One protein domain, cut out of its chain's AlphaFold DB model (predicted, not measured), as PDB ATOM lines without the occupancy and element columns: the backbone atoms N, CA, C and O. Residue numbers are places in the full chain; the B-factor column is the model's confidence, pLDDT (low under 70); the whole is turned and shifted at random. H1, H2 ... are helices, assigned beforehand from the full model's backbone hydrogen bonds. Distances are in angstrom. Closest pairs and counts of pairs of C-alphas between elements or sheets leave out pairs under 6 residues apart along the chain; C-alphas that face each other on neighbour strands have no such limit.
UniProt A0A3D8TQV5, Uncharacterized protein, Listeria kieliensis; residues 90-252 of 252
ATOM      1  N   PHE A  90      71.239 -31.974 430.451       64.88
ATOM      2  CA  PHE A  90      71.370 -32.744 429.203       64.88
ATOM      3  C   PHE A  90      70.235 -32.471 428.200       64.88
ATOM      4  O   PHE A  90      70.436 -32.612 426.998       64.88
ATOM      5  N   LYS A  91      69.055 -32.029 428.664       70.00
ATOM      6  CA  LYS A  91      67.966 -31.597 427.771       70.00
ATOM      7  C   LYS A  91      68.345 -30.334 426.992       70.00
ATOM      8  O   LYS A  91      68.005 -30.212 425.822       70.00
ATOM      9  N   GLU A  92      69.083 -29.413 427.613       70.06
ATOM     10  CA  GLU A  92      69.602 -28.224 426.927       70.06
ATOM     11  C   GLU A  92      70.726 -28.568 425.943       70.06
ATOM     12  O   GLU A  92      70.839 -27.918 424.911       70.06
ATOM     13  N   LEU A  93      71.505 -29.623 426.208       72.56
ATOM     14  CA  LEU A  93      72.510 -30.130 425.265       72.56
ATOM     15  C   LEU A  93      71.862 -30.619 423.966       72.56
ATOM     16  O   LEU A  93      72.359 -30.323 422.883       72.56
ATOM     17  N   GLN A  94      70.730 -31.316 424.073       74.12
ATOM     18  CA  GLN A  94      69.962 -31.744 422.907       74.12
ATOM     19  C   GLN A  94      69.447 -30.536 422.106       74.12
ATOM     20  O   GLN A  94      69.671 -30.482 420.903       74.12
ATOM     21  N   LYS A  95      68.880 -29.517 422.772       76.88
ATOM     22  CA  LYS A  95      68.472 -28.264 422.103       76.88
ATOM     23  C   LYS A  95      69.646 -27.545 421.431       76.88
ATOM     24  O   LYS A  95      69.493 -27.016 420.335       76.88
ATOM     25  N   MET A  96      70.818 -27.540 422.070       78.81
ATOM     26  CA  MET A  96      72.033 -26.966 421.497       78.81
ATOM     27  C   MET A  96      72.482 -27.715 420.248       78.81
ATOM     28  O   MET A  96      72.840 -27.086 419.261       78.81
ATOM     29  N   LYS A  97      72.417 -29.047 420.259       80.50
ATOM     30  CA  LYS A  97      72.714 -29.871 419.086       80.50
ATOM     31  C   LYS A  97      71.789 -29.538 417.918       80.50
ATOM     32  O   LYS A  97      72.266 -29.390 416.796       80.50
ATOM     33  N   ASP A  98      70.497 -29.397 418.193       81.44
ATOM     34  CA  ASP A  98      69.496 -29.090 417.171       81.44
ATOM     35  C   ASP A  98      69.740 -27.694 416.569       81.44
ATOM     36  O   ASP A  98      69.690 -27.532 415.351       81.44
ATOM     37  N   TYR A  99      70.128 -26.713 417.394       80.94
ATOM     38  CA  TYR A  99      70.531 -25.385 416.919       80.94
ATOM     39  C   TYR A  99      71.850 -25.397 416.132       80.94
ATOM     40  O   TYR A  99      71.926 -24.789 415.072       80.94
ATOM     41  N   LEU A 100      72.885 -26.110 416.594       80.75
ATOM     42  CA  LEU A 100      74.155 -26.244 415.860       80.75
ATOM     43  C   LEU A 100      73.944 -26.915 414.499       80.75
ATOM     44  O   LEU A 100      74.562 -26.528 413.508       80.75
ATOM     45  N   PHE A 101      73.055 -27.909 414.443       83.06
ATOM     46  CA  PHE A 101      72.663 -28.539 413.193       83.06
ATOM     47  C   PHE A 101      71.937 -27.552 412.275       83.06
ATOM     48  O   PHE A 101      72.290 -27.457 411.103       83.06
ATOM     49  N   TYR A 102      70.993 -26.769 412.806       81.81
ATOM     50  CA  TYR A 102      70.329 -25.710 412.049       81.81
ATOM     51  C   TYR A 102      71.313 -24.650 411.533       81.81
ATOM     52  O   TYR A 102      71.285 -24.339 410.348       81.81
ATOM     53  N   GLY A 103      72.223 -24.144 412.371       79.62
ATOM     54  CA  GLY A 103      73.237 -23.161 411.974       79.62
ATOM     55  C   GLY A 103      74.144 -23.681 410.858       79.62
ATOM     56  O   GLY A 103      74.423 -22.972 409.892       79.62
ATOM     57  N   TYR A 104      74.533 -24.956 410.933       79.25
ATOM     58  CA  TYR A 104      75.270 -25.617 409.859       79.25
ATOM     59  C   TYR A 104      74.446 -25.715 408.564       79.25
ATOM     60  O   TYR A 104      74.955 -25.393 407.492       79.25
ATOM     61  N   LEU A 105      73.168 -26.102 408.628       82.06
ATOM     62  CA  LEU A 105      72.282 -26.144 407.454       82.06
ATOM     63  C   LEU A 105      72.074 -24.752 406.836       82.06
ATOM     64  O   LEU A 105      72.215 -24.588 405.625       82.06
ATOM     65  N   ALA A 106      71.845 -23.739 407.671       80.06
ATOM     66  CA  ALA A 106      71.670 -22.346 407.278       80.06
ATOM     67  C   ALA A 106      72.905 -21.778 406.560       80.06
ATOM     68  O   ALA A 106      72.767 -21.056 405.569       80.06
ATOM     69  N   LYS A 107      74.116 -22.129 407.013       79.38
ATOM     70  CA  LYS A 107      75.372 -21.746 406.347       79.38
ATOM     71  C   LYS A 107      75.525 -22.399 404.970       79.38
ATOM     72  O   LYS A 107      76.088 -21.792 404.067       79.38
ATOM     73  N   ASN A 108      74.990 -23.606 404.800       77.50
ATOM     74  CA  ASN A 108      74.981 -24.332 403.529       77.50
ATOM     75  C   ASN A 108      73.796 -23.952 402.616       77.50
ATOM     76  O   ASN A 108      73.528 -24.662 401.656       77.50
ATOM     77  N   GLY A 109      73.089 -22.852 402.901       76.75
ATOM     78  CA  GLY A 109      72.012 -22.343 402.045       76.75
ATOM     79  C   GLY A 109      70.617 -22.895 402.348       76.75
ATOM     80  O   GLY A 109      69.704 -22.600 401.594       76.75
ATOM     81  N   PHE A 110      70.435 -23.646 403.443       81.06
ATOM     82  CA  PHE A 110      69.135 -24.170 403.885       81.06
ATOM     83  C   PHE A 110      68.640 -23.421 405.129       81.06
ATOM     84  O   PHE A 110      68.657 -23.937 406.251       81.06
ATOM     85  N   LYS A 111      68.259 -22.158 404.945       77.69
ATOM     86  CA  LYS A 111      67.795 -21.242 405.995       77.69
ATOM     87  C   LYS A 111      66.285 -21.301 406.184       77.69
ATOM     88  O   LYS A 111      65.812 -21.184 407.318       77.69
ATOM     89  N   THR A 112      65.543 -21.447 405.088       79.94
ATOM     90  CA  THR A 112      64.082 -21.347 405.076       79.94
ATOM     91  C   THR A 112      63.409 -22.711 405.206       79.94
ATOM     92  O   THR A 112      63.993 -23.764 404.947       79.94
ATOM     93  N   ARG A 113      62.132 -22.718 405.608       80.75
ATOM     94  CA  ARG A 113      61.363 -23.968 405.724       80.75
ATOM     95  C   ARG A 113      61.217 -24.692 404.385       80.75
ATOM     96  O   ARG A 113      61.215 -25.921 404.384       80.75
ATOM     97  N   ALA A 114      61.096 -23.937 403.290       80.25
ATOM     98  CA  ALA A 114      60.974 -24.471 401.937       80.25
ATOM     99  C   ALA A 114      62.261 -25.192 401.510       80.25
ATOM    100  O   ALA A 114      62.203 -26.353 401.112       80.25
ATOM    101  N   GLU A 115      63.418 -24.564 401.727       81.56
ATOM    102  CA  GLU A 115      64.733 -25.173 401.477       81.56
ATOM    103  C   GLU A 115      64.947 -26.431 402.336       81.56
ATOM    104  O   GLU A 115      65.424 -27.456 401.854       81.56
ATOM    105  N   LEU A 116      64.534 -26.413 403.610       82.44
ATOM    106  CA  LEU A 116      64.602 -27.602 404.470       82.44
ATOM    107  C   LEU A 116      63.688 -28.739 403.976       82.44
ATOM    108  O   LEU A 116      64.026 -29.910 404.147       82.44
ATOM    109  N   ALA A 117      62.546 -28.426 403.356       81.75
ATOM    110  CA  ALA A 117      61.660 -29.432 402.770       81.75
ATOM    111  C   ALA A 117      62.271 -30.057 401.504       81.75
ATOM    112  O   ALA A 117      62.175 -31.272 401.312       81.75
ATOM    113  N   GLU A 118      62.953 -29.252 400.689       83.44
ATOM    114  CA  GLU A 118      63.742 -29.720 399.545       83.44
ATOM    115  C   GLU A 118      64.914 -30.608 399.993       83.44
ATOM    116  O   GLU A 118      65.142 -31.682 399.439       83.44
ATOM    117  N   LEU A 119      65.591 -30.250 401.086       82.62
ATOM    118  CA  LEU A 119      66.626 -31.097 401.674       82.62
ATOM    119  C   LEU A 119      66.067 -32.452 402.140       82.62
ATOM    120  O   LEU A 119      66.700 -33.486 401.927       82.62
ATOM    121  N   ILE A 120      64.875 -32.484 402.749       83.81
ATOM    122  CA  ILE A 120      64.219 -33.743 403.148       83.81
ATOM    123  C   ILE A 120      63.915 -34.612 401.923       83.81
ATOM    124  O   ILE A 120      64.131 -35.829 401.969       83.81
ATOM    125  N   SER A 121      63.410 -34.021 400.836       82.50
ATOM    126  CA  SER A 121      63.096 -34.770 399.615       82.50
ATOM    127  C   SER A 121      64.367 -35.334 398.969       82.50
ATOM    128  O   SER A 121      64.382 -36.512 398.601       82.50
ATOM    129  N   PHE A 122      65.454 -34.557 398.958       83.06
ATOM    130  CA  PHE A 122      66.784 -34.978 398.521       83.06
ATOM    131  C   PHE A 122      67.354 -36.124 399.374       83.06
ATOM    132  O   PHE A 122      67.787 -37.145 398.841       83.06
ATOM    133  N   ILE A 123      67.290 -36.026 400.707       81.50
ATOM    134  CA  ILE A 123      67.754 -37.099 401.606       81.50
ATOM    135  C   ILE A 123      66.965 -38.386 401.348       81.50
ATOM    136  O   ILE A 123      67.546 -39.469 401.282       81.50
ATOM    137  N   ARG A 124      65.640 -38.288 401.181       80.50
ATOM    138  CA  ARG A 124      64.786 -39.454 400.910       80.50
ATOM    139  C   ARG A 124      65.080 -40.082 399.549       80.50
ATOM    140  O   ARG A 124      65.034 -41.309 399.446       80.50
ATOM    141  N   SER A 125      65.370 -39.288 398.522       75.56
ATOM    142  CA  SER A 125      65.686 -39.800 397.186       75.56
ATOM    143  C   SER A 125      67.075 -40.451 397.133       75.56
ATOM    144  O   SER A 125      67.197 -41.565 396.615       75.56
ATOM    145  N   GLU A 126      68.097 -39.846 397.750       73.19
ATOM    146  CA  GLU A 126      69.463 -40.395 397.814       73.19
ATOM    147  C   GLU A 126      69.524 -41.639 398.734       73.19
ATOM    148  O   GLU A 126      70.153 -42.644 398.396       73.19
ATOM    149  N   ALA A 127      68.778 -41.659 399.848       68.56
ATOM    150  CA  ALA A 127      68.686 -42.832 400.726       68.56
ATOM    151  C   ALA A 127      67.985 -44.030 400.057       68.56
ATOM    152  O   ALA A 127      68.415 -45.175 400.229       68.56
ATOM    153  N   LYS A 128      66.925 -43.789 399.269       66.62
ATOM    154  CA  LYS A 128      66.229 -44.841 398.506       66.62
ATOM    155  C   LYS A 128      67.092 -45.392 397.372       66.62
ATOM    156  O   LYS A 128      67.145 -46.604 397.185       66.62
ATOM    157  N   THR A 129      67.802 -44.535 396.644       59.72
ATOM    158  CA  THR A 129      68.669 -44.964 395.533       59.72
ATOM    159  C   THR A 129      69.907 -45.725 396.015       59.72
ATOM    160  O   THR A 129      70.250 -46.748 395.418       59.72
ATOM    161  N   GLY A 130      70.515 -45.326 397.140       54.53
ATOM    162  CA  GLY A 130      71.670 -46.017 397.731       54.53
ATOM    163  C   GLY A 130      71.364 -47.398 398.330       54.53
ATOM    164  O   GLY A 130      72.231 -48.269 398.350       54.53
ATOM    165  N   THR A 131      70.130 -47.638 398.784       53.38
ATOM    166  CA  THR A 131      69.721 -48.921 399.392       53.38
ATOM    167  C   THR A 131      68.999 -49.871 398.440       53.38
ATOM    168  O   THR A 131      68.855 -51.053 398.778       53.38
ATOM    169  N   ALA A 132      68.523 -49.390 397.289       47.75
ATOM    170  CA  ALA A 132      67.741 -50.187 396.346       47.75
ATOM    171  C   ALA A 132      68.573 -50.799 395.211       47.75
ATOM    172  O   ALA A 132      68.239 -51.891 394.761       47.75
ATOM    173  N   ASN A 133      69.664 -50.169 394.762       46.50
ATOM    174  CA  ASN A 133      70.292 -50.578 393.504       46.50
ATOM    175  C   ASN A 133      71.631 -51.327 393.675       46.50
ATOM    176  O   ASN A 133      72.622 -50.797 394.167       46.50
ATOM    177  N   LYS A 134      71.648 -52.569 393.172       49.81
ATOM    178  CA  LYS A 134      72.788 -53.426 392.772       49.81
ATOM    179  C   LYS A 134      73.419 -54.419 393.761       49.81
ATOM    180  O   LYS A 134      73.668 -55.540 393.332       49.81
ATOM    181  N   LYS A 135      73.641 -54.129 395.051       49.00
ATOM    182  CA  LYS A 135      74.378 -55.088 395.931       49.00
ATOM    183  C   LYS A 135      73.503 -56.060 396.746       49.00
ATOM    184  O   LYS A 135      73.995 -57.080 397.219       49.00
ATOM    185  N   LYS A 136      72.207 -55.755 396.884       51.22
ATOM    186  CA  LYS A 136      71.252 -56.435 397.786       51.22
ATOM    187  C   LYS A 136      70.770 -57.809 397.301       51.22
ATOM    188  O   LYS A 136      70.467 -58.657 398.124       51.22
ATOM    189  N   SER A 137      70.702 -58.012 395.984       55.38
ATOM    190  CA  SER A 137      70.254 -59.273 395.371       55.38
ATOM    191  C   SER A 137      71.434 -60.179 394.998       55.38
ATOM    192  O   SER A 137      71.390 -61.379 395.250       55.38
ATOM    193  N   MET A 138      72.540 -59.607 394.501       58.59
ATOM    194  CA  MET A 138      73.668 -60.413 394.022       58.59
ATOM    195  C   MET A 138      74.380 -61.189 395.128       58.59
ATOM    196  O   MET A 138      74.705 -62.343 394.913       58.59
ATOM    197  N   VAL A 139      74.614 -60.611 396.312       63.47
ATOM    198  CA  VAL A 139      75.380 -61.309 397.366       63.47
ATOM    199  C   VAL A 139      74.612 -62.522 397.897       63.47
ATOM    200  O   VAL A 139      75.170 -63.613 397.945       63.47
ATOM    201  N   GLY A 140      73.324 -62.366 398.225       67.50
ATOM    202  CA  GLY A 140      72.485 -63.488 398.662       67.50
ATOM    203  C   GLY A 140      72.353 -64.571 397.588       67.50
ATOM    204  O   GLY A 140      72.419 -65.760 397.893       67.50
ATOM    205  N   LEU A 141      72.250 -64.172 396.317       70.38
ATOM    206  CA  LEU A 141      72.187 -65.093 395.181       70.38
ATOM    207  C   LEU A 141      73.525 -65.819 394.943       70.38
ATOM    208  O   LEU A 141      73.523 -67.034 394.774       70.38
ATOM    209  N   ILE A 142      74.666 -65.126 395.031       74.81
ATOM    210  CA  ILE A 142      76.013 -65.718 394.932       74.81
ATOM    211  C   ILE A 142      76.243 -66.728 396.059       74.81
ATOM    212  O   ILE A 142      76.718 -67.825 395.789       74.81
ATOM    213  N   PHE A 143      75.873 -66.406 397.303       74.12
ATOM    214  CA  PHE A 143      76.019 -67.336 398.429       74.12
ATOM    215  C   PHE A 143      75.123 -68.572 398.285       74.12
ATOM    216  O   PHE A 143      75.578 -69.682 398.555       74.12
ATOM    217  N   LYS A 144      73.880 -68.409 397.810       77.56
ATOM    218  CA  LYS A 144      72.971 -69.534 397.527       77.56
ATOM    219  C   LYS A 144      73.523 -70.443 396.427       77.56
ATOM    220  O   LYS A 144      73.521 -71.659 396.601       77.56
ATOM    221  N   ILE A 145      74.047 -69.867 395.341       80.44
ATOM    222  CA  ILE A 145      74.688 -70.626 394.255       80.44
ATOM    223  C   ILE A 145      75.959 -71.322 394.752       80.44
ATOM    224  O   ILE A 145      76.132 -72.509 394.500       80.44
ATOM    225  N   PHE A 146      76.820 -70.623 395.495       80.62
ATOM    226  CA  PHE A 146      78.049 -71.192 396.049       80.62
ATOM    227  C   PHE A 146      77.759 -72.401 396.941       80.62
ATOM    228  O   PHE A 146      78.390 -73.440 396.782       80.62
ATOM    229  N   ILE A 147      76.768 -72.299 397.831       77.25
ATOM    230  CA  ILE A 147      76.369 -73.404 398.708       77.25
ATOM    231  C   ILE A 147      75.788 -74.562 397.900       77.25
ATOM    232  O   ILE A 147      76.163 -75.699 398.160       77.25
ATOM    233  N   ALA A 148      74.934 -74.298 396.906       79.75
ATOM    234  CA  ALA A 148      74.373 -75.343 396.049       79.75
ATOM    235  C   ALA A 148      75.465 -76.104 395.276       79.75
ATOM    236  O   ALA A 148      75.459 -77.333 395.246       79.75
ATOM    237  N   VAL A 149      76.437 -75.383 394.708       80.00
ATOM    238  CA  VAL A 149      77.579 -75.969 393.990       80.00
ATOM    239  C   VAL A 149      78.503 -76.723 394.949       80.00
ATOM    240  O   VAL A 149      78.908 -77.843 394.652       80.00
ATOM    241  N   PHE A 150      78.796 -76.160 396.123       78.12
ATOM    242  CA  PHE A 150      79.616 -76.806 397.149       78.12
ATOM    243  C   PHE A 150      78.980 -78.114 397.633       78.12
ATOM    244  O   PHE A 150      79.651 -79.142 397.669       78.12
ATOM    245  N   LEU A 151      77.676 -78.112 397.928       78.44
ATOM    246  CA  LEU A 151      76.930 -79.310 398.315       78.44
ATOM    247  C   LEU A 151      76.875 -80.355 397.200       78.44
ATOM    248  O   LEU A 151      76.997 -81.540 397.489       78.44
ATOM    249  N   ALA A 152      76.728 -79.940 395.942       78.00
ATOM    250  CA  ALA A 152      76.722 -80.863 394.811       78.00
ATOM    251  C   ALA A 152      78.094 -81.530 394.609       78.00
ATOM    252  O   ALA A 152      78.167 -82.746 394.445       78.00
ATOM    253  N   ILE A 153      79.185 -80.757 394.672       76.50
ATOM    254  CA  ILE A 153      80.550 -81.260 394.466       76.50
ATOM    255  C   ILE A 153      80.995 -82.128 395.645       76.50
ATOM    256  O   ILE A 153      81.410 -83.270 395.447       76.50
ATOM    257  N   TYR A 154      80.897 -81.619 396.876       70.06
ATOM    258  CA  TYR A 154      81.335 -82.351 398.067       70.06
ATOM    259  C   TYR A 154      80.376 -83.484 398.423       70.06
ATOM    260  O   TYR A 154      80.824 -84.575 398.751       70.06
ATOM    261  N   GLY A 155      79.064 -83.273 398.298       67.56
ATOM    262  CA  GLY A 155      78.082 -84.330 398.527       67.56
ATOM    263  C   GLY A 155      78.203 -85.460 397.507       67.56
ATOM    264  O   GLY A 155      78.211 -86.627 397.889       67.56
ATOM    265  N   GLY A 156      78.379 -85.133 396.222       67.50
ATOM    266  CA  GLY A 156      78.571 -86.128 395.167       67.50
ATOM    267  C   GLY A 156      79.869 -86.922 395.325       67.50
ATOM    268  O   GLY A 156      79.846 -88.150 395.305       67.50
ATOM    269  N   SER A 157      80.996 -86.239 395.544       67.62
ATOM    270  CA  SER A 157      82.298 -86.901 395.729       67.62
ATOM    271  C   SER A 157      82.353 -87.764 396.996       67.62
ATOM    272  O   SER A 157      82.875 -88.877 396.955       67.62
ATOM    273  N   PHE A 158      81.750 -87.311 398.098       66.88
ATOM    274  CA  PHE A 158      81.703 -88.059 399.357       66.88
ATOM    275  C   PHE A 158      80.797 -89.300 399.280       66.88
ATOM    276  O   PHE A 158      81.112 -90.331 399.868       66.88
ATOM    277  N   LEU A 159      79.702 -89.244 398.511       67.88
ATOM    278  CA  LEU A 159      78.821 -90.397 398.284       67.88
ATOM    279  C   LEU A 159      79.443 -91.456 397.367       67.88
ATOM    280  O   LEU A 159      79.205 -92.649 397.570       67.88
ATOM    281  N   LEU A 160      80.243 -91.035 396.383       65.62
ATOM    282  CA  LEU A 160      80.928 -91.935 395.449       65.62
ATOM    283  C   LEU A 160      82.113 -92.673 396.091       65.62
ATOM    284  O   LEU A 160      82.396 -93.797 395.694       65.62
ATOM    285  N   GLY A 161      82.765 -92.085 397.101       64.69
ATOM    286  CA  GLY A 161      83.904 -92.687 397.809       64.69
ATOM    287  C   GLY A 161      83.550 -93.708 398.900       64.69
ATOM    288  O   GLY A 161      84.445 -94.220 399.565       64.69
ATOM    289  N   LEU A 162      82.265 -93.994 399.129       70.38
ATOM    290  CA  LEU A 162      81.811 -94.935 400.158       70.38
ATOM    291  C   LEU A 162      81.368 -96.254 399.519       70.38
ATOM    292  O   LEU A 162      80.399 -96.272 398.766       70.38
ATOM    293  N   ASP A 163      82.012 -97.371 399.856       64.19
ATOM    294  CA  ASP A 163      81.715 -98.677 399.237       64.19
ATOM    295  C   ASP A 163      80.453 -99.361 399.790       64.19
ATOM    296  O   ASP A 163      79.758-100.082 399.074       64.19
ATOM    297  N   LYS A 164      80.109 -99.127 401.065       76.75
ATOM    298  CA  LYS A 164      78.954 -99.765 401.725       76.75
ATOM    299  C   LYS A 164      77.677 -98.933 401.576       76.75
ATOM    300  O   LYS A 164      77.639 -97.766 401.966       76.75
ATOM    301  N   SER A 165      76.600 -99.570 401.114       73.81
ATOM    302  CA  SER A 165      75.266 -98.967 400.922       73.81
ATOM    303  C   SER A 165      74.701 -98.303 402.185       73.81
ATOM    304  O   SER A 165      74.120 -97.222 402.108       73.81
ATOM    305  N   TRP A 166      74.940 -98.894 403.358       74.75
ATOM    306  CA  TRP A 166      74.523 -98.331 404.647       74.75
ATOM    307  C   TRP A 166      75.217 -97.002 404.980       74.75
ATOM    308  O   TRP A 166      74.579 -96.044 405.417       74.75
ATOM    309  N   ASN A 167      76.518 -96.904 404.696       74.56
ATOM    310  CA  ASN A 167      77.287 -95.682 404.930       74.56
ATOM    311  C   ASN A 167      76.874 -94.570 403.956       74.56
ATOM    312  O   ASN A 167      76.885 -93.401 404.335       74.56
ATOM    313  N   ARG A 168      76.448 -94.922 402.732       73.88
ATOM    314  CA  ARG A 168      75.873 -93.960 401.777       73.88
ATOM    315  C   ARG A 168      74.565 -93.364 402.294       73.88
ATOM    316  O   ARG A 168      74.408 -92.151 402.239       73.88
ATOM    317  N   LEU A 169      73.660 -94.177 402.847       76.62
ATOM    318  CA  LEU A 169      72.406 -93.693 403.444       76.62
ATOM    319  C   LEU A 169      72.654 -92.713 404.602       76.62
ATOM    320  O   LEU A 169      72.054 -91.638 404.637       76.62
ATOM    321  N   LEU A 170      73.579 -93.047 405.508       77.19
ATOM    322  CA  LEU A 170      73.974 -92.150 406.599       77.19
ATOM    323  C   LEU A 170      74.609 -90.855 406.079       77.19
ATOM    324  O   LEU A 170      74.267 -89.773 406.553       77.19
ATOM    325  N   ALA A 171      75.480 -90.940 405.072       75.94
ATOM    326  CA  ALA A 171      76.093 -89.767 404.458       75.94
ATOM    327  C   ALA A 171      75.054 -88.845 403.798       75.94
ATOM    328  O   ALA A 171      75.110 -87.637 404.012       75.94
ATOM    329  N   VAL A 172      74.064 -89.386 403.071       80.19
ATOM    330  CA  VAL A 172      72.959 -88.591 402.498       80.19
ATOM    331  C   VAL A 172      72.200 -87.839 403.592       80.19
ATOM    332  O   VAL A 172      71.914 -86.653 403.436       80.19
ATOM    333  N   LEU A 173      71.905 -88.502 404.712       80.38
ATOM    334  CA  LEU A 173      71.174 -87.896 405.823       80.38
ATOM    335  C   LEU A 173      71.976 -86.764 406.489       80.38
ATOM    336  O   LEU A 173      71.428 -85.699 406.768       80.38
ATOM    337  N   VAL A 174      73.286 -86.955 406.670       80.19
ATOM    338  CA  VAL A 174      74.202 -85.922 407.184       80.19
ATOM    339  C   VAL A 174      74.315 -84.742 406.213       80.19
ATOM    340  O   VAL A 174      74.278 -83.593 406.648       80.19
ATOM    341  N   ILE A 175      74.395 -85.000 404.905       81.25
ATOM    342  CA  ILE A 175      74.452 -83.961 403.866       81.25
ATOM    343  C   ILE A 175      73.152 -83.145 403.837       81.25
ATOM    344  O   ILE A 175      73.204 -81.918 403.781       81.25
ATOM    345  N   LEU A 176      71.987 -83.797 403.930       81.25
ATOM    346  CA  LEU A 176      70.687 -83.125 404.031       81.25
ATOM    347  C   LEU A 176      70.610 -82.231 405.271       81.25
ATOM    348  O   LEU A 176      70.198 -81.075 405.180       81.25
ATOM    349  N   LEU A 177      71.052 -82.739 406.422       83.88
ATOM    350  CA  LEU A 177      71.057 -81.979 407.669       83.88
ATOM    351  C   LEU A 177      72.014 -80.777 407.595       83.88
ATOM    352  O   LEU A 177      71.654 -79.670 408.002       83.88
ATOM    353  N   ALA A 178      73.191 -80.954 406.991       78.94
ATOM    354  CA  ALA A 178      74.129 -79.870 406.717       78.94
ATOM    355  C   ALA A 178      73.547 -78.823 405.749       78.94
ATOM    356  O   ALA A 178      73.721 -77.625 405.971       78.94
ATOM    357  N   ALA A 179      72.808 -79.243 404.716       81.00
ATOM    358  CA  ALA A 179      72.147 -78.340 403.775       81.00
ATOM    359  C   ALA A 179      71.099 -77.459 404.468       81.00
ATOM    360  O   ALA A 179      71.061 -76.248 404.245       81.00
ATOM    361  N   VAL A 180      70.292 -78.050 405.355       83.12
ATOM    362  CA  VAL A 180      69.304 -77.317 406.159       83.12
ATOM    363  C   VAL A 180      69.995 -76.304 407.073       83.12
ATOM    364  O   VAL A 180      69.593 -75.140 407.110       83.12
ATOM    365  N   LEU A 181      71.069 -76.698 407.764       83.69
ATOM    366  CA  LEU A 181      71.838 -75.789 408.624       83.69
ATOM    367  C   LEU A 181      72.446 -74.619 407.838       83.69
ATOM    368  O   LEU A 181      72.325 -73.466 408.257       83.69
ATOM    369  N   LEU A 182      73.053 -74.890 406.681       81.75
ATOM    370  CA  LEU A 182      73.628 -73.854 405.820       81.75
ATOM    371  C   LEU A 182      72.559 -72.902 405.275       81.75
ATOM    372  O   LEU A 182      72.787 -71.694 405.226       81.75
ATOM    373  N   PHE A 183      71.376 -73.410 404.928       82.06
ATOM    374  CA  PHE A 183      70.251 -72.577 404.502       82.06
ATOM    375  C   PHE A 183      69.826 -71.587 405.595       82.06
ATOM    376  O   PHE A 183      69.692 -70.387 405.331       82.06
ATOM    377  N   TYR A 184      69.691 -72.051 406.840       82.44
ATOM    378  CA  TYR A 184      69.400 -71.166 407.971       82.44
ATOM    379  C   TYR A 184      70.515 -70.146 408.221       82.44
ATOM    380  O   TYR A 184      70.226 -68.984 408.519       82.44
ATOM    381  N   LEU A 185      71.776 -70.542 408.050       80.19
ATOM    382  CA  LEU A 185      72.928 -69.656 408.205       80.19
ATOM    383  C   LEU A 185      72.924 -68.526 407.159       80.19
ATOM    384  O   LEU A 185      73.179 -67.372 407.506       80.19
ATOM    385  N   VAL A 186      72.547 -68.815 405.908       78.94
ATOM    386  CA  VAL A 186      72.360 -67.796 404.858       78.94
ATOM    387  C   VAL A 186      71.235 -66.832 405.209       78.94
ATOM    388  O   VAL A 186      71.429 -65.623 405.111       78.94
ATOM    389  N   LEU A 187      70.079 -67.334 405.652       79.94
ATOM    390  CA  LEU A 187      68.964 -66.474 406.063       79.94
ATOM    391  C   LEU A 187      69.359 -65.551 407.222       79.94
ATOM    392  O   LEU A 187      68.952 -64.388 407.276       79.94
ATOM    393  N   TRP A 188      70.163 -66.059 408.154       79.69
ATOM    394  CA  TRP A 188      70.662 -65.274 409.274       79.69
ATOM    395  C   TRP A 188      71.669 -64.209 408.822       79.69
ATOM    396  O   TRP A 188      71.554 -63.051 409.225       79.69
ATOM    397  N   LEU A 189      72.589 -64.553 407.916       74.50
ATOM    398  CA  LEU A 189      73.503 -63.603 407.273       74.50
ATOM    399  C   LEU A 189      72.756 -62.529 406.476       74.50
ATOM    400  O   LEU A 189      73.084 -61.355 406.607       74.50
ATOM    401  N   GLU A 190      71.725 -62.884 405.706       73.12
ATOM    402  CA  GLU A 190      70.886 -61.917 404.985       73.12
ATOM    403  C   GLU A 190      70.217 -60.935 405.960       73.12
ATOM    404  O   GLU A 190      70.259 -59.721 405.743       73.12
ATOM    405  N   LYS A 191      69.677 -61.424 407.086       71.19
ATOM    406  CA  LYS A 191      69.122 -60.569 408.151       71.19
ATOM    407  C   LYS A 191      70.183 -59.674 408.798       71.19
ATOM    408  O   LYS A 191      69.930 -58.486 409.008       71.19
ATOM    409  N   ALA A 192      71.369 -60.204 409.089       68.19
ATOM    410  CA  ALA A 192      72.469 -59.441 409.679       68.19
ATOM    411  C   ALA A 192      72.979 -58.349 408.724       68.19
ATOM    412  O   ALA A 192      73.158 -57.197 409.121       68.19
ATOM    413  N   LEU A 193      73.128 -58.676 407.439       64.50
ATOM    414  CA  LEU A 193      73.471 -57.717 406.396       64.50
ATOM    415  C   LEU A 193      72.367 -56.667 406.238       64.50
ATOM    416  O   LEU A 193      72.678 -55.483 406.146       64.50
ATOM    417  N   HIS A 194      71.085 -57.040 406.292       63.06
ATOM    418  CA  HIS A 194      69.985 -56.074 406.313       63.06
ATOM    419  C   HIS A 194      70.062 -55.116 407.499       63.06
ATOM    420  O   HIS A 194      69.831 -53.917 407.334       63.06
ATOM    421  N   TYR A 195      70.422 -55.613 408.678       60.62
ATOM    422  CA  TYR A 195      70.605 -54.769 409.847       60.62
ATOM    423  C   TYR A 195      71.766 -53.781 409.653       60.62
ATOM    424  O   TYR A 195      71.612 -52.591 409.943       60.62
ATOM    425  N   LEU A 196      72.895 -54.236 409.104       57.72
ATOM    426  CA  LEU A 196      74.071 -53.401 408.847       57.72
ATOM    427  C   LEU A 196      73.830 -52.371 407.733       57.72
ATOM    428  O   LEU A 196      74.086 -51.188 407.939       57.72
ATOM    429  N   PHE A 197      73.266 -52.779 406.593       57.97
ATOM    430  CA  PHE A 197      72.970 -51.889 405.461       57.97
ATOM    431  C   PHE A 197      71.747 -50.987 405.694       57.97
ATOM    432  O   PHE A 197      71.624 -49.935 405.074       57.97
ATOM    433  N   GLY A 198      70.845 -51.353 406.608       57.44
ATOM    434  CA  GLY A 198      69.723 -50.512 407.038       57.44
ATOM    435  C   GLY A 198      70.099 -49.463 408.088       57.44
ATOM    436  O   GLY A 198      69.234 -48.709 408.537       57.44
ATOM    437  N   ARG A 199      71.359 -49.421 408.537       64.19
ATOM    438  CA  ARG A 199      71.833 -48.427 409.507       64.19
ATOM    439  C   ARG A 199      71.797 -47.016 408.924       64.19
ATOM    440  O   ARG A 199      71.273 -46.129 409.585       64.19
ATOM    441  N   ASP A 200      72.260 -46.830 407.691       63.56
ATOM    442  CA  ASP A 200      72.317 -45.507 407.056       63.56
ATOM    443  C   ASP A 200      70.919 -44.932 406.801       63.56
ATOM    444  O   ASP A 200      70.680 -43.752 407.033       63.56
ATOM    445  N   MET A 201      69.959 -45.782 406.423       67.06
ATOM    446  CA  MET A 201      68.559 -45.379 406.253       67.06
ATOM    447  C   MET A 201      67.913 -44.979 407.586       67.06
ATOM    448  O   MET A 201      67.227 -43.965 407.660       67.06
ATOM    449  N   ARG A 202      68.170 -45.734 408.662       70.44
ATOM    450  CA  ARG A 202      67.688 -45.390 410.010       70.44
ATOM    451  C   ARG A 202      68.303 -44.087 410.519       70.44
ATOM    452  O   ARG A 202      67.602 -43.268 411.102       70.44
ATOM    453  N   GLN A 203      69.594 -43.886 410.268       73.25
ATOM    454  CA  GLN A 203      70.303 -42.649 410.589       73.25
ATOM    455  C   GLN A 203      69.753 -41.459 409.788       73.25
ATOM    456  O   GLN A 203      69.514 -40.393 410.354       73.25
ATOM    457  N   ALA A 204      69.484 -41.638 408.496       74.00
ATOM    458  CA  ALA A 204      68.852 -40.617 407.667       74.00
ATOM    459  C   ALA A 204      67.451 -40.251 408.178       74.00
ATOM    460  O   ALA A 204      67.134 -39.069 408.265       74.00
ATOM    461  N   GLU A 205      66.645 -41.227 408.600       78.38
ATOM    462  CA  GLU A 205      65.308 -40.964 409.143       78.38
ATOM    463  C   GLU A 205      65.358 -40.193 410.473       78.38
ATOM    464  O   GLU A 205      64.605 -39.241 410.664       78.38
ATOM    465  N   GLN A 206      66.294 -40.525 411.369       80.50
ATOM    466  CA  GLN A 206      66.521 -39.764 412.609       80.50
ATOM    467  C   GLN A 206      66.935 -38.310 412.330       80.50
ATOM    468  O   GLN A 206      66.476 -37.376 412.995       80.50
ATOM    469  N   MET A 207      67.778 -38.106 411.314       82.38
ATOM    470  CA  MET A 207      68.167 -36.774 410.862       82.38
ATOM    471  C   MET A 207      66.964 -36.011 410.287       82.38
ATOM    472  O   MET A 207      66.742 -34.868 410.676       82.38
ATOM    473  N   ILE A 208      66.136 -36.651 409.448       83.38
ATOM    474  CA  ILE A 208      64.894 -36.068 408.907       83.38
ATOM    475  C   ILE A 208      63.947 -35.651 410.034       83.38
ATOM    476  O   ILE A 208      63.450 -34.530 410.015       83.38
ATOM    477  N   GLN A 209      63.731 -36.499 411.042       83.69
ATOM    478  CA  GLN A 209      62.896 -36.153 412.199       83.69
ATOM    479  C   GLN A 209      63.406 -34.901 412.924       83.69
ATOM    480  O   GLN A 209      62.612 -34.064 413.353       83.69
ATOM    481  N   THR A 210      64.727 -34.728 413.005       82.25
ATOM    482  CA  THR A 210      65.329 -33.516 413.580       82.25
ATOM    483  C   THR A 210      65.107 -32.292 412.688       82.25
ATOM    484  O   THR A 210      64.788 -31.224 413.202       82.25
ATOM    485  N   ILE A 211      65.211 -32.431 411.361       83.50
ATOM    486  CA  ILE A 211      64.907 -31.339 410.418       83.50
ATOM    487  C   ILE A 211      63.436 -30.924 410.534       83.50
ATOM    488  O   ILE A 211      63.145 -29.733 410.606       83.50
ATOM    489  N   VAL A 212      62.514 -31.885 410.622       83.06
ATOM    490  CA  VAL A 212      61.082 -31.615 410.821       83.06
ATOM    491  C   VAL A 212      60.853 -30.888 412.145       83.06
ATOM    492  O   VAL A 212      60.128 -29.897 412.180       83.06
ATOM    493  N   TYR A 213      61.516 -31.307 413.226       85.00
ATOM    494  CA  TYR A 213      61.462 -30.576 414.492       85.00
ATOM    495  C   TYR A 213      61.941 -29.122 414.331       85.00
ATOM    496  O   TYR A 213      61.236 -28.197 414.732       85.00
ATOM    497  N   ILE A 214      63.074 -28.890 413.666       83.56
ATOM    498  CA  ILE A 214      63.573 -27.535 413.381       83.56
ATOM    499  C   ILE A 214      62.550 -26.733 412.561       83.56
ATOM    500  O   ILE A 214      62.254 -25.592 412.913       83.56
ATOM    501  N   GLN A 215      61.929 -27.330 411.538       82.06
ATOM    502  CA  GLN A 215      60.846 -26.695 410.780       82.06
ATOM    503  C   GLN A 215      59.655 -26.325 411.671       82.06
ATOM    504  O   GLN A 215      59.083 -25.256 411.484       82.06
ATOM    505  N   THR A 216      59.288 -27.156 412.653       82.00
ATOM    506  CA  THR A 216      58.214 -26.840 413.616       82.00
ATOM    507  C   THR A 216      58.597 -25.770 414.636       82.00
ATOM    508  O   THR A 216      57.717 -25.096 415.167       82.00
ATOM    509  N   VAL A 217      59.889 -25.567 414.892       81.62
ATOM    510  CA  VAL A 217      60.378 -24.474 415.740       81.62
ATOM    511  C   VAL A 217      60.391 -23.157 414.967       81.62
ATOM    512  O   VAL A 217      59.844 -22.170 415.451       81.62
ATOM    513  N   LEU A 218      60.924 -23.153 413.740       80.44
ATOM    514  CA  LEU A 218      60.823 -22.010 412.820       80.44
ATOM    515  C   LEU A 218      59.350 -21.653 412.589       80.44
ATOM    516  O   LEU A 218      58.961 -20.492 412.684       80.44
ATOM    517  N   ARG A 219      58.529 -22.696 412.394       81.38
ATOM    518  CA  ARG A 219      57.136 -22.862 412.846       81.38
ATOM    519  C   ARG A 219      56.540 -21.771 413.733       81.38
ATOM    520  O   ARG A 219      55.829 -20.849 413.330       81.38
ATOM    521  N   ALA A 220      56.800 -22.014 415.007       79.12
ATOM    522  CA  ALA A 220      56.344 -21.231 416.124       79.12
ATOM    523  C   ALA A 220      56.976 -19.840 416.113       79.12
ATOM    524  O   ALA A 220      56.261 -18.884 416.371       79.12
ATOM    525  N   ARG A 221      58.255 -19.705 415.744       78.31
ATOM    526  CA  ARG A 221      58.960 -18.414 415.738       78.31
ATOM    527  C   ARG A 221      58.330 -17.378 414.804       78.31
ATOM    528  O   ARG A 221      58.262 -16.211 415.152       78.31
ATOM    529  N   GLU A 222      57.872 -17.789 413.622       77.94
ATOM    530  CA  GLU A 222      57.203 -16.868 412.685       77.94
ATOM    531  C   GLU A 222      55.808 -16.443 413.171       77.94
ATOM    532  O   GLU A 222      55.320 -15.395 412.769       77.94
ATOM    533  N   ASN A 223      55.163 -17.250 414.019       75.56
ATOM    534  CA  ASN A 223      53.772 -17.049 414.436       75.56
ATOM    535  C   ASN A 223      53.621 -16.584 415.897       75.56
ATOM    536  O   ASN A 223      52.510 -16.282 416.321       75.56
ATOM    537  N   THR A 224      54.693 -16.597 416.695       74.69
ATOM    538  CA  THR A 224      54.675 -16.327 418.142       74.69
ATOM    539  C   THR A 224      56.012 -15.744 418.609       74.69
ATOM    540  O   THR A 224      57.048 -16.020 418.010       74.69
ATOM    541  N   ASP A 225      56.021 -15.059 419.757       71.56
ATOM    542  CA  ASP A 225      57.250 -14.587 420.429       71.56
ATOM    543  C   ASP A 225      58.107 -15.718 421.042       71.56
ATOM    544  O   ASP A 225      59.149 -15.477 421.663       71.56
ATOM    545  N   TYR A 226      57.675 -16.977 420.912       69.56
ATOM    546  CA  TYR A 226      58.373 -18.124 421.475       69.56
ATOM    547  C   TYR A 226      59.549 -18.548 420.587       69.56
ATOM    548  O   TYR A 226      59.379 -19.181 419.544       69.56
ATOM    549  N   ASP A 227      60.764 -18.260 421.057       72.62
ATOM    550  CA  ASP A 227      62.008 -18.714 420.437       72.62
ATOM    551  C   ASP A 227      62.796 -19.631 421.397       72.62
ATOM    552  O   ASP A 227      63.521 -19.155 422.282       72.62
ATOM    553  N   PRO A 228      62.681 -20.965 421.247       69.88
ATOM    554  CA  PRO A 228      63.379 -21.916 422.105       69.88
ATOM    555  C   PRO A 228      64.893 -21.968 421.849       69.88
ATOM    556  O   PRO A 228      65.609 -22.573 422.655       69.88
ATOM    557  N   PHE A 229      65.387 -21.356 420.766       75.94
ATOM    558  CA  PHE A 229      66.804 -21.314 420.409       75.94
ATOM    559  C   PHE A 229      67.502 -20.025 420.845       75.94
ATOM    560  O   PHE A 229      68.714 -20.053 421.032       75.94
ATOM    561  N   ARG A 230      66.774 -18.945 421.146       75.00
ATOM    562  CA  ARG A 230      67.337 -17.641 421.557       75.00
ATOM    563  C   ARG A 230      68.367 -17.706 422.694       75.00
ATOM    564  O   ARG A 230      69.373 -17.004 422.681       75.00
ATOM    565  N   MET A 231      68.129 -18.549 423.701       70.00
ATOM    566  CA  MET A 231      69.056 -18.732 424.834       70.00
ATOM    567  C   MET A 231      70.298 -19.561 424.475       70.00
ATOM    568  O   MET A 231      71.307 -19.489 425.172       70.00
ATOM    569  N   VAL A 232      70.209 -20.381 423.429       75.56
ATOM    570  CA  VAL A 232      71.309 -21.199 422.907       75.56
ATOM    571  C   VAL A 232      72.146 -20.383 421.927       75.56
ATOM    572  O   VAL A 232      73.365 -20.414 422.022       75.56
ATOM    573  N   GLU A 233      71.501 -19.612 421.055       75.75
ATOM    574  CA  GLU A 233      72.114 -18.703 420.084       75.75
ATOM    575  C   GLU A 233      73.135 -17.779 420.746       75.75
ATOM    576  O   GLU A 233      74.321 -17.852 420.435       75.75
ATOM    577  N   LYS A 234      72.724 -17.056 421.795       75.81
ATOM    578  CA  LYS A 234      73.632 -16.202 422.578       75.81
ATOM    579  C   LYS A 234      74.839 -16.951 423.154       75.81
ATOM    580  O   LYS A 234      75.908 -16.376 423.311       75.81
ATOM    581  N   LYS A 235      74.689 -18.232 423.512       71.56
ATOM    582  CA  LYS A 235      75.789 -19.048 424.058       71.56
ATOM    583  C   LYS A 235      76.722 -19.564 422.967       71.56
ATOM    584  O   LYS A 235      77.907 -19.756 423.229       71.56
ATOM    585  N   VAL A 236      76.191 -19.810 421.772       74.00
ATOM    586  CA  VAL A 236      76.969 -20.209 420.599       74.00
ATOM    587  C   VAL A 236      77.786 -19.028 420.087       74.00
ATOM    588  O   VAL A 236      78.970 -19.207 419.845       74.00
ATOM    589  N   GLU A 237      77.211 -17.826 420.024       72.44
ATOM    590  CA  GLU A 237      77.916 -16.604 419.604       72.44
ATOM    591  C   GLU A 237      79.124 -16.266 420.486       72.44
ATOM    592  O   GLU A 237      80.136 -15.772 419.999       72.44
ATOM    593  N   VAL A 238      79.036 -16.563 421.781       74.00
ATOM    594  CA  VAL A 238      80.103 -16.276 422.751       74.00
ATOM    595  C   VAL A 238      81.169 -17.382 422.789       74.00
ATOM    596  O   VAL A 238      82.267 -17.161 423.301       74.00
ATOM    597  N   ASN A 239      80.885 -18.583 422.272       72.38
ATOM    598  CA  ASN A 239      81.785 -19.731 422.386       72.38
ATOM    599  C   ASN A 239      82.463 -20.067 421.039       72.38
ATOM    600  O   ASN A 239      81.829 -20.691 420.182       72.38
ATOM    601  N   PRO A 240      83.768 -19.770 420.870       70.31
ATOM    602  CA  PRO A 240      84.468 -19.956 419.597       70.31
ATOM    603  C   PRO A 240      84.512 -21.423 419.147       70.31
ATOM    604  O   PRO A 240      84.467 -21.707 417.956       70.31
ATOM    605  N   PHE A 241      84.511 -22.375 420.086       68.88
ATOM    606  CA  PHE A 241      84.447 -23.801 419.759       68.88
ATOM    607  C   PHE A 241      83.101 -24.194 419.129       68.88
ATOM    608  O   PHE A 241      83.048 -25.041 418.240       68.88
ATOM    609  N   LEU A 242      81.994 -23.597 419.583       71.06
ATOM    610  CA  LEU A 242      80.665 -23.876 419.032       71.06
ATOM    611  C   LEU A 242      80.491 -23.245 417.646       71.06
ATOM    612  O   LEU A 242      79.891 -23.869 416.771       71.06
ATOM    613  N   GLN A 243      81.061 -22.056 417.437       72.88
ATOM    614  CA  GLN A 243      81.135 -21.431 416.116       72.88
ATOM    615  C   GLN A 243      81.967 -22.267 415.144       72.88
ATOM    616  O   GLN A 243      81.504 -22.539 414.042       72.88
ATOM    617  N   GLU A 244      83.114 -22.802 415.571       74.56
ATOM    618  CA  GLU A 244      83.949 -23.672 414.733       74.56
ATOM    619  C   GLU A 244      83.196 -24.930 414.248       74.56
ATOM    620  O   GLU A 244      83.390 -25.400 413.123       74.56
ATOM    621  N   ILE A 245      82.280 -25.472 415.064       71.06
ATOM    622  CA  ILE A 245      81.422 -26.597 414.656       71.06
ATOM    623  C   ILE A 245      80.482 -26.184 413.514       71.06
ATOM    624  O   ILE A 245      80.342 -26.944 412.550       71.06
ATOM    625  N   ILE A 246      79.863 -25.003 413.602       70.00
ATOM    626  CA  ILE A 246      79.015 -24.439 412.537       70.00
ATOM    627  C   ILE A 246      79.856 -24.127 411.296       70.00
ATOM    628  O   ILE A 246      79.426 -24.383 410.172       70.00
ATOM    629  N   ASP A 247      81.078 -23.642 411.497       71.25
ATOM    630  CA  ASP A 247      81.978 -23.225 410.429       71.25
ATOM    631  C   ASP A 247      82.683 -24.371 409.717       71.25
ATOM    632  O   ASP A 247      83.394 -24.153 408.731       71.25
ATOM    633  N   SER A 248      82.464 -25.598 410.176       67.62
ATOM    634  CA  SER A 248      83.104 -26.761 409.601       67.62
ATOM    635  C   SER A 248      82.762 -26.945 408.113       67.62
ATOM    636  O   SER A 248      81.692 -26.545 407.659       67.62
ATOM    637  N   LYS A 249      83.705 -27.523 407.345       58.38
ATOM    638  CA  LYS A 249      83.644 -27.615 405.872       58.38
ATOM    639  C   LYS A 249      82.251 -27.989 405.354       58.38
ATOM    640  O   LYS A 249      81.689 -28.994 405.790       58.38
ATOM    641  N   SER A 250      81.779 -27.205 404.382       55.12
ATOM    642  CA  SER A 250      80.515 -27.400 403.670       55.12
ATOM    643  C   SER A 250      80.366 -28.834 403.149       55.12
ATOM    644  O   SER A 250      81.344 -29.476 402.748       55.12
ATOM    645  N   PHE A 251      79.138 -29.358 403.209       61.12
ATOM    646  CA  PHE A 251      78.821 -30.687 402.679       61.12
ATOM    647  C   PHE A 251      78.440 -30.676 401.194       61.12
ATOM    648  O   PHE A 251      78.382 -31.767 400.616       61.12
ATOM    649  N   LEU A 252      78.190 -29.488 400.626       44.66
ATOM    650  CA  LEU A 252      78.017 -29.271 399.191       44.66
ATOM    651  C   LEU A 252      79.343 -29.523 398.455       44.66
ATOM    652  O   LEU A 252      80.421 -29.229 399.025       44.66
TER     653      LEU A 252
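What this domain is: This is residues 90 to 252 of the 252 residues of an uncharacterized protein of Listeria kieliensis (UniProt A0A3D8TQV5). The model is a long helical rod with a small crossed head: H2 and H3 run out along it, H4 and H5 run back, and these four make two side-by-side pairs one after the other, H2 with H5 and the long hairpin of H3 and H4. In the head, at the H2 and H5 end, H1 crosses H5 at about a right angle, and the short helices H6 and H7 pack on H1. The printed part has 163 residues with seven named helices, in the order H1 to H7, and no named strand; the class is all helix. It is extended, with a radius of gyration of the C-alphas of 27.7 A and spans of 89 by 31 by 29 A.

How they stand to each other: The longest helix, H4, residues 165 to 197, touches H3, residues 135 to 160, at a shallow tilt of 12 degrees, opposite ways, as a helical hairpin. Their closest C-alphas, those of Leu 159 and Arg 168, are 5.8 A apart. H5, residues 199 to 223, meets H4 only through their link. H2, residues 113 to 132, touches H5 at a shallow tilt of 10 degrees, opposite ways; the closest C-alphas, those of Arg 113 and Gln 215, are 5.8 A apart. H2 meets H3 only through their link. The hub is H1, residues 90 to 107, which touches three helices. With residues 98 to 102 alone it touches H5, about perpendicular at 87 degrees; the closest C-alphas, those of Asp 98 and Thr 210, are 7.1 A apart. It touches H6, residues 230 to 238, with residues 95 to 99 alone, only just about perpendicular at 71 degrees; the C-alphas of Met 96 and Val 232, the closest, are 6.0 A apart. It touches H7, residues 240 to 246, at a steep tilt of 61 degrees, the same way; the C-alphas of Tyr 104 and Ile 246, the closest, are 4.8 A apart. The helix packing is part aligned, part crossed. H3 is apart from H1, H5, H6 and H7. Each O i to N i+4 pair is within hydrogen-bond range in H1, H2, H4 and H7; in H3 it is 20 of 22, in H5 20 of 21 and in H6 4 of 5.

Where its parts are: H4 is 47.4 A from first to last C-alpha and begins at C-alpha 165 (75.266, -98.967, 400.922). H3 is 37.4 A, H5 36.5 A, H2 28.6 A and H1 25.7 A. H1 begins at C-alpha 90 (71.370, -32.744, 429.203), and H7 ends at C-alpha 246 (79.015, -24.439, 412.537).

The domain as a whole: The two C-alphas farthest apart, those of Asp 163 and Asp 225, are 90.1 A from each other. The printed part has no cut, and no link is long. The mean pLDDT of the printed part is 73.7; 41 residues are under 70, among them residues 127 to 140 and 192 to 201.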